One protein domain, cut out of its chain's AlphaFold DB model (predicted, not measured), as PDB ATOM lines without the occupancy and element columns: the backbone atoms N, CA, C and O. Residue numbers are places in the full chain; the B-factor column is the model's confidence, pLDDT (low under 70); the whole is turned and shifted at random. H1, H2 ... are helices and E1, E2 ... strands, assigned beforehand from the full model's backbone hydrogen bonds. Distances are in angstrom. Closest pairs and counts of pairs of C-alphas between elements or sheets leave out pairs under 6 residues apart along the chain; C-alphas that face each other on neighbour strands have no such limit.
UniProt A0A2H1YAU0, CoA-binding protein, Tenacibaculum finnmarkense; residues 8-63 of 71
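AT A GLANCE: This is residues 8 to 63 of the 71 residues of the protein "CoA-binding protein" of Tenacibaculum finnmarkense (UniProt A0A2H1YAU0). A small sheet, E1 E2 E4 E3 in that order, is curled like part of a barrel, with the one helix, H1, packed over one face: two layers, a sheet with a helix on one face. A loop, residues 49 to 58, leads from E4 to a last strand, E5, beside E1. The printed part has 56 residues, with one named helix and five named strands in the order E1 H1 E2 E3 E4 E5; the sheet is mixed and the class is mixed, helices and strands. The whole is compact and rounded, with a radius of gyration of the C-alphas of 10.3 A and spans of 28 by 24 by 19 A.

IN THESE COORDINATES: In the sheet, E1 is residues 8 to 10, 5.6 A, beginning at C-alpha 8 (31.612, 22.156, -2.890); E2 is residues 32 to 36, 13.1 A; E4 is residues 45 to 48, 9.6 A; E3 is residues 40 to 42, 7.2 A. H1 is residues 17 to 27, 15.2 A. E5 is residues 59 to 62, 10.1 A, ending at C-alpha 62 (34.323, 25.479, -5.311).

HOW THE PARTS SIT: The sheet is strongly twisted. E2 and E4 are parallel, with N 36 and O 48 2.9 A apart, within hydrogen-bond range. E1 and E2 are parallel, with N 9 and O 35 at 2.9 A; E1, H1, E2 form a strand-helix-strand unit, two parallel neighbours with a helix between, its crossover right-handed. E3 and E4 are an antiparallel hairpin, with N 47 and O 40 at 2.8 A. H1 is on the sheet at a height of 8.6 A, along the strands, at 16 degrees to E4 on the local plane; its closest C-alphas to E1 are Ser 18 and Ala 10, 5.2 A. In H1 every O i to N i+4 pair is within hydrogen-bond range. E5 pairs with no named strand; its closest C-alphas to E1 are Leu 62 and Ile 8, 4.9 A.

THE WHOLE: The two C-alphas farthest apart, of Thr 15 and Ala 56, are 29.0 A apart. The printed part has no cut and no long link, and no printed residue is under 70 in pLDDT.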
ATOM      1  N   ILE A   8      32.737  21.353  -3.369       95.56
ATOM      2  CA  ILE A   8      31.612  22.156  -2.890       95.56
ATOM      3  C   ILE A   8      30.784  22.636  -4.085       95.56
ATOM      4  O   ILE A   8      31.320  23.185  -5.045       95.56
ATOM      5  N   GLY A   9      29.463  22.456  -4.036       94.62
ATOM      6  CA  GLY A   9      28.588  22.736  -5.182       94.62
ATOM      7  C   GLY A   9      28.512  21.568  -6.166       94.62
ATOM      8  O   GLY A   9      28.315  21.753  -7.373       94.62
ATOM      9  N   ALA A  10      28.680  20.350  -5.653       96.50
ATOM     10  CA  ALA A  10      28.505  19.123  -6.402       96.50
ATOM     11  C   ALA A  10      27.097  19.046  -7.008       96.50
ATOM     12  O   ALA A  10      26.089  19.384  -6.384       96.50
ATOM     13  N   SER A  11      27.038  18.622  -8.267       95.88
ATOM     14  CA  SER A  11      25.807  18.499  -9.036       95.88
ATOM     15  C   SER A  11      25.741  17.115  -9.663       95.88
ATOM     16  O   SER A  11      26.707  16.652 -10.266       95.88
ATOM     17  N   LEU A  12      24.569  16.488  -9.595       96.94
ATOM     18  CA  LEU A  12      24.300  15.227 -10.292       96.94
ATOM     19  C   LEU A  12      24.109  15.424 -11.803       96.94
ATOM     20  O   LEU A  12      24.234  14.469 -12.558       96.94
ATOM     21  N   ASN A  13      23.837  16.656 -12.255       96.88
ATOM     22  CA  ASN A  13      23.732  16.969 -13.681       96.88
ATOM     23  C   ASN A  13      25.101  16.789 -14.380       96.88
ATOM     24  O   ASN A  13      26.018  17.557 -14.062       96.88
ATOM     25  N   PRO A  14      25.231  15.860 -15.353       96.88
ATOM     26  CA  PRO A  14      26.484  15.579 -16.054       96.88
ATOM     27  C   PRO A  14      27.090  16.764 -16.809       96.88
ATOM     28  O   PRO A  14      28.296  16.777 -17.033       96.88
ATOM     29  N   THR A  15      26.285  17.762 -17.190       97.44
ATOM     30  CA  THR A  15      26.773  18.937 -17.931       97.44
ATOM     31  C   THR A  15      27.459  19.969 -17.036       97.44
ATOM     32  O   THR A  15      28.137  20.870 -17.526       97.44
ATOM     33  N   ARG A  16      27.300  19.872 -15.708       96.56
ATOM     34  CA  ARG A  16      27.892  20.819 -14.757       96.56
ATOM     35  C   ARG A  16      29.351  20.474 -14.493       96.56
ATOM     36  O   ARG A  16      29.691  19.322 -14.243       96.56
ATOM     37  N   TYR A  17      30.194  21.504 -14.434       97.44
ATOM     38  CA  TYR A  17      31.632  21.323 -14.232       97.44
ATOM     39  C   TYR A  17      31.977  20.585 -12.930       97.44
ATOM     40  O   TYR A  17      32.909  19.792 -12.923       97.44
ATOM     41  N   SER A  18      31.190  20.759 -11.860       97.12
ATOM     42  CA  SER A  18      31.378  19.997 -10.618       97.12
ATOM     43  C   SER A  18      31.192  18.490 -10.800       97.12
ATOM     44  O   SER A  18      31.921  17.719 -10.188       97.12
ATOM     45  N   ASN A  19      30.284  18.052 -11.678       98.12
ATOM     46  CA  ASN A  19      30.127  16.638 -12.022       98.12
ATOM     47  C   ASN A  19      31.351  16.114 -12.783       98.12
ATOM     48  O   ASN A  19      31.910  15.079 -12.430       98.12
ATOM     49  N   ILE A  20      31.800  16.870 -13.791       98.06
ATOM     50  CA  ILE A  20      32.981  16.541 -14.601       98.06
ATOM     51  C   ILE A  20      34.233  16.463 -13.715       98.06
ATOM     52  O   ILE A  20      35.044  15.555 -13.873       98.06
ATOM     53  N   ALA A  21      34.380  17.386 -12.763       98.00
ATOM     54  CA  ALA A  21      35.483  17.399 -11.812       98.00
ATOM     55  C   ALA A  21      35.479  16.153 -10.918       98.00
ATOM     56  O   ALA A  21      36.509  15.493 -10.820       98.00
ATOM     57  N   ILE A  22      34.327  15.785 -10.340       98.06
ATOM     58  CA  ILE A  22      34.196  14.559  -9.536       98.06
ATOM     59  C   ILE A  22      34.602  13.332 -10.356       98.06
ATOM     60  O   ILE A  22      35.398  12.530  -9.877       98.06
ATOM     61  N   LYS A  23      34.125  13.217 -11.605       97.81
ATOM     62  CA  LYS A  23      34.491  12.100 -12.490       97.81
ATOM     63  C   LYS A  23      35.995  12.026 -12.730       97.81
ATOM     64  O   LYS A  23      36.597  10.993 -12.477       97.81
ATOM     65  N   ARG A  24      36.616  13.143 -13.122       97.06
ATOM     66  CA  ARG A  24      38.065  13.216 -13.380       97.06
ATOM     67  C   ARG A  24      38.908  12.914 -12.142       97.06
ATOM     68  O   ARG A  24      39.991  12.353 -12.268       97.06
ATOM     69  N   LEU A  25      38.457  13.334 -10.961       96.81
ATOM     70  CA  LEU A  25      39.137  13.039  -9.700       96.81
ATOM     71  C   LEU A  25      39.016  11.548  -9.354       96.81
ATOM     72  O   LEU A  25      40.028  10.916  -9.060       96.81
ATOM     73  N   ALA A  26      37.813  10.979  -9.469       95.25
ATOM     74  CA  ALA A  26      37.562   9.561  -9.222       95.25
ATOM     75  C   ALA A  26      38.333   8.650 -10.196       95.25
ATOM     76  O   ALA A  26      38.960   7.686  -9.770       95.25
ATOM     77  N   GLU A  27      38.365   8.987 -11.490       95.81
ATOM     78  CA  GLU A  27      39.145   8.278 -12.522       95.81
ATOM     79  C   GLU A  27      40.649   8.278 -12.223       95.81
ATOM     80  O   GLU A  27      41.347   7.310 -12.509       95.81
ATOM     81  N   LYS A  28      41.151   9.350 -11.602       95.19
ATOM     82  CA  LYS A  28      42.539   9.460 -11.134       95.19
ATOM     83  C   LYS A  28      42.769   8.828  -9.761       95.19
ATOM     84  O   LYS A  28      43.839   9.022  -9.191       95.19
ATOM     85  N   GLN A  29      41.776   8.115  -9.226       94.06
ATOM     86  CA  GLN A  29      41.820   7.474  -7.911       94.06
ATOM     87  C   GLN A  29      42.132   8.463  -6.775       94.06
ATOM     88  O   GLN A  29      42.726   8.109  -5.757       94.06
ATOM     89  N   VAL A  30      41.735   9.726  -6.945       95.62
ATOM     90  CA  VAL A  30      41.804  10.730  -5.885       95.62
ATOM     91  C   VAL A  30      40.623  10.510  -4.945       95.62
ATOM     92  O   VAL A  30      39.496  10.326  -5.397       95.62
ATOM     93  N   GLU A  31      40.862  10.550  -3.635       95.88
ATOM     94  CA  GLU A  31      39.785  10.489  -2.647       95.88
ATOM     95  C   GLU A  31      38.932  11.764  -2.736       95.88
ATOM     96  O   GLU A  31      39.439  12.875  -2.557       95.88
ATOM     97  N   VAL A  32      37.637  11.606  -3.021       96.44
ATOM     98  CA  VAL A  32      36.701  12.722  -3.197       96.44
ATOM     99  C   VAL A  32      35.611  12.673  -2.142       96.44
ATOM    100  O   VAL A  32      34.946  11.656  -1.961       96.44
ATOM    101  N   VAL A  33      35.372  13.820  -1.514       95.94
ATOM    102  CA  VAL A  33      34.166  14.089  -0.731       95.94
ATOM    103  C   VAL A  33      33.393  15.191  -1.440       95.94
ATOM    104  O   VAL A  33      33.985  16.173  -1.881       95.94
ATOM    105  N   ALA A  34      32.079  15.044  -1.593       96.56
ATOM    106  CA  ALA A  34      31.280  15.969  -2.389       96.56
ATOM    107  C   ALA A  34      30.030  16.428  -1.632       96.56
ATOM    108  O   ALA A  34      29.275  15.607  -1.112       96.56
ATOM    109  N   ILE A  35      29.787  17.742  -1.632       96.44
ATOM    110  CA  ILE A  35      28.565  18.343  -1.087       96.44
ATOM    111  C   ILE A  35      27.848  19.212  -2.110       96.44
ATOM    112  O   ILE A  35      28.458  20.002  -2.839       96.44
ATOM    113  N   GLY A  36      26.530  19.074  -2.157       94.00
ATOM    114  CA  GLY A  36      25.674  19.732  -3.131       94.00
ATOM    115  C   GLY A  36      24.268  19.990  -2.606       94.00
ATOM    116  O   GLY A  36      23.968  19.798  -1.438       94.00
ATOM    117  N   LEU A  37      23.387  20.435  -3.503       92.12
ATOM    118  CA  LEU A  37      21.979  20.703  -3.178       92.12
ATOM    119  C   LEU A  37      21.100  19.445  -3.186       92.12
ATOM    120  O   LEU A  37      19.959  19.496  -2.742       92.12
ATOM    121  N   ARG A  38      21.581  18.348  -3.776       92.19
ATOM    122  CA  ARG A  38      20.829  17.101  -3.936       92.19
ATOM    123  C   ARG A  38      21.724  15.924  -3.600       92.19
ATOM    124  O   ARG A  38      22.848  15.865  -4.099       92.19
ATOM    125  N   SER A  39      21.187  14.996  -2.823       95.38
ATOM    126  CA  SER A  39      21.849  13.743  -2.489       95.38
ATOM    127  C   SER A  39      21.856  12.804  -3.693       95.38
ATOM    128  O   SER A  39      20.887  12.757  -4.451       95.38
ATOM    129  N   GLY A  40      22.936  12.053  -3.878       96.12
ATOM    130  CA  GLY A  40      23.053  11.065  -4.950       96.12
ATOM    131  C   GLY A  40      24.480  10.558  -5.093       96.12
ATOM    132  O   GLY A  40      25.279  10.694  -4.168       96.12
ATOM    133  N   SER A  41      24.821   9.993  -6.249       96.31
ATOM    134  CA  SER A  41      26.178   9.517  -6.519       96.31
ATOM    135  C   SER A  41      26.659   9.866  -7.926       96.31
ATOM    136  O   SER A  41      25.876   9.988  -8.870       96.31
ATOM    137  N   VAL A  42      27.973  10.051  -8.064       96.12
ATOM    138  CA  VAL A  42      28.663  10.274  -9.342       96.12
ATOM    139  C   VAL A  42      29.865   9.338  -9.388       96.12
ATOM    140  O   VAL A  42      30.811   9.531  -8.633       96.12
ATOM    141  N   LEU A  43      29.821   8.308 -10.242       93.69
ATOM    142  CA  LEU A  43      30.856   7.258 -10.320       93.69
ATOM    143  C   LEU A  43      31.234   6.673  -8.943       93.69
ATOM    144  O   LEU A  43      32.405   6.529  -8.613       93.69
ATOM    145  N   GLY A  44      30.232   6.381  -8.109       91.62
ATOM    146  CA  GLY A  44      30.443   5.827  -6.766       91.62
ATOM    147  C   GLY A  44      30.822   6.853  -5.690       91.62
ATOM    148  O   GLY A  44      30.740   6.532  -4.509       91.62
ATOM    149  N   VAL A  45      31.142   8.101  -6.052       95.75
ATOM    150  CA  VAL A  45      31.327   9.190  -5.080       95.75
ATOM    151  C   VAL A  45      29.962   9.661  -4.596       95.75
ATOM    152  O   VAL A  45      29.146  10.135  -5.391       95.75
ATOM    153  N   VAL A  46      29.713   9.542  -3.293       96.25
ATOM    154  CA  VAL A  46      28.479  10.021  -2.663       96.25
ATOM    155  C   VAL A  46      28.495  11.546  -2.600       96.25
ATOM    156  O   VAL A  46      29.437  12.157  -2.098       96.25
ATOM    157  N   VAL A  47      27.429  12.158  -3.107       96.38
ATOM    158  CA  VAL A  47      27.149  13.583  -2.956       96.38
ATOM    159  C   VAL A  47      26.169  13.738  -1.804       96.38
ATOM    160  O   VAL A  47      25.029  13.284  -1.899       96.38
ATOM    161  N   GLY A  48      26.621  14.363  -0.720       94.81
ATOM    162  CA  GLY A  48      25.791  14.697   0.432       94.81
ATOM    163  C   GLY A  48      25.171  16.089   0.321       94.81
ATOM    164  O   GLY A  48      25.615  16.929  -0.464       94.81
ATOM    165  N   THR A  49      24.154  16.343   1.134       93.12
ATOM    166  CA  THR A  49      23.560  17.681   1.316       93.12
ATOM    167  C   THR A  49      23.927  18.311   2.653       93.12
ATOM    168  O   THR A  49      23.769  19.515   2.829       93.12
ATOM    169  N   GLU A  50      24.424  17.514   3.595       88.56
ATOM    170  CA  GLU A  50      24.762  17.972   4.935       88.56
ATOM    171  C   GLU A  50      26.183  18.530   5.004       88.56
ATOM    172  O   GLU A  50      27.121  18.019   4.389       88.56
ATOM    173  N   LYS A  51      26.336  19.589   5.798       82.31
ATOM    174  CA  LYS A  51      27.629  20.194   6.117       82.31
ATOM    175  C   LYS A  51      28.178  19.531   7.374       82.31
ATOM    176  O   LYS A  51      28.137  20.104   8.459       82.31
ATOM    177  N   THR A  52      28.631  18.296   7.230       84.75
ATOM    178  CA  THR A  52      29.342  17.599   8.300       84.75
ATOM    179  C   THR A  52      30.781  18.101   8.400       84.75
ATOM    180  O   THR A  52      31.308  18.746   7.490       84.75
ATOM    181  N   THR A  53      31.432  17.837   9.529       88.38
ATOM    182  CA  THR A  53      32.850  18.161   9.693       88.38
ATOM    183  C   THR A  53      33.686  17.283   8.765       88.38
ATOM    184  O   THR A  53      33.725  16.063   8.923       88.38
ATOM    185  N   PHE A  54      34.381  17.902   7.811       89.81
ATOM    186  CA  PHE A  54      35.320  17.214   6.928       89.81
ATOM    187  C   PHE A  54      36.727  17.254   7.526       89.81
ATOM    188  O   PHE A  54      37.249  18.327   7.822       89.81
ATOM    189  N   THR A  55      37.355  16.092   7.688       91.25
ATOM    190  CA  THR A  55      38.713  15.965   8.229       91.25
ATOM    191  C   THR A  55      39.711  15.579   7.139       91.25
ATOM    192  O   THR A  55      39.354  14.940   6.145       91.25
ATOM    193  N   ALA A  56      40.971  15.981   7.338       92.69
ATOM    194  CA  ALA A  56      42.096  15.662   6.455       92.69
ATOM    195  C   ALA A  56      41.871  16.045   4.975       92.69
ATOM    196  O   ALA A  56      42.288  15.322   4.073       92.69
ATOM    197  N   ILE A  57      41.192  17.170   4.720       95.25
ATOM    198  CA  ILE A  57      41.044  17.723   3.369       95.25
ATOM    199  C   ILE A  57      42.327  18.460   2.985       95.25
ATOM    200  O   ILE A  57      42.751  19.372   3.689       95.25
ATOM    201  N   ASP A  58      42.913  18.073   1.855       96.75
ATOM    202  CA  ASP A  58      44.091  18.717   1.268       96.75
ATOM    203  C   ASP A  58      43.679  19.849   0.316       96.75
ATOM    204  O   ASP A  58      44.204  20.958   0.375       96.75
ATOM    205  N   THR A  59      42.682  19.584  -0.531       96.94
ATOM    206  CA  THR A  59      42.230  20.511  -1.573       96.94
ATOM    207  C   THR A  59      40.724  20.750  -1.469       96.94
ATOM    208  O   THR A  59      39.942  19.808  -1.357       96.94
ATOM    209  N   VAL A  60      40.290  22.008  -1.577       96.19
ATOM    210  CA  VAL A  60      38.871  22.375  -1.715       96.19
ATOM    211  C   VAL A  60      38.645  22.975  -3.098       96.19
ATOM    212  O   VAL A  60      39.325  23.917  -3.494       96.19
ATOM    213  N   THR A  61      37.664  22.450  -3.828       96.25
ATOM    214  CA  THR A  61      37.225  22.997  -5.119       96.25
ATOM    215  C   THR A  61      35.808  23.542  -4.983       96.25
ATOM    216  O   THR A  61      34.930  22.889  -4.412       96.25
ATOM    217  N   LEU A  62      35.581  24.758  -5.483       95.44
ATOM    218  CA  LEU A  62      34.323  25.479  -5.311       95.44
ATOM    219  C   LEU A  62      33.618  25.677  -6.653       95.44
ATOM    220  O   LEU A  62      34.116  26.366  -7.539       95.44
ATOM    221  N   TYR A  63      32.414  25.124  -6.769       94.88
ATOM    222  CA  TYR A  63      31.532  25.259  -7.928       94.88
ATOM    223  C   TYR A  63      30.193  25.876  -7.525       94.88
ATOM    224  O   TYR A  63      29.114  25.352  -7.823       94.88
TER     225      TYR A  63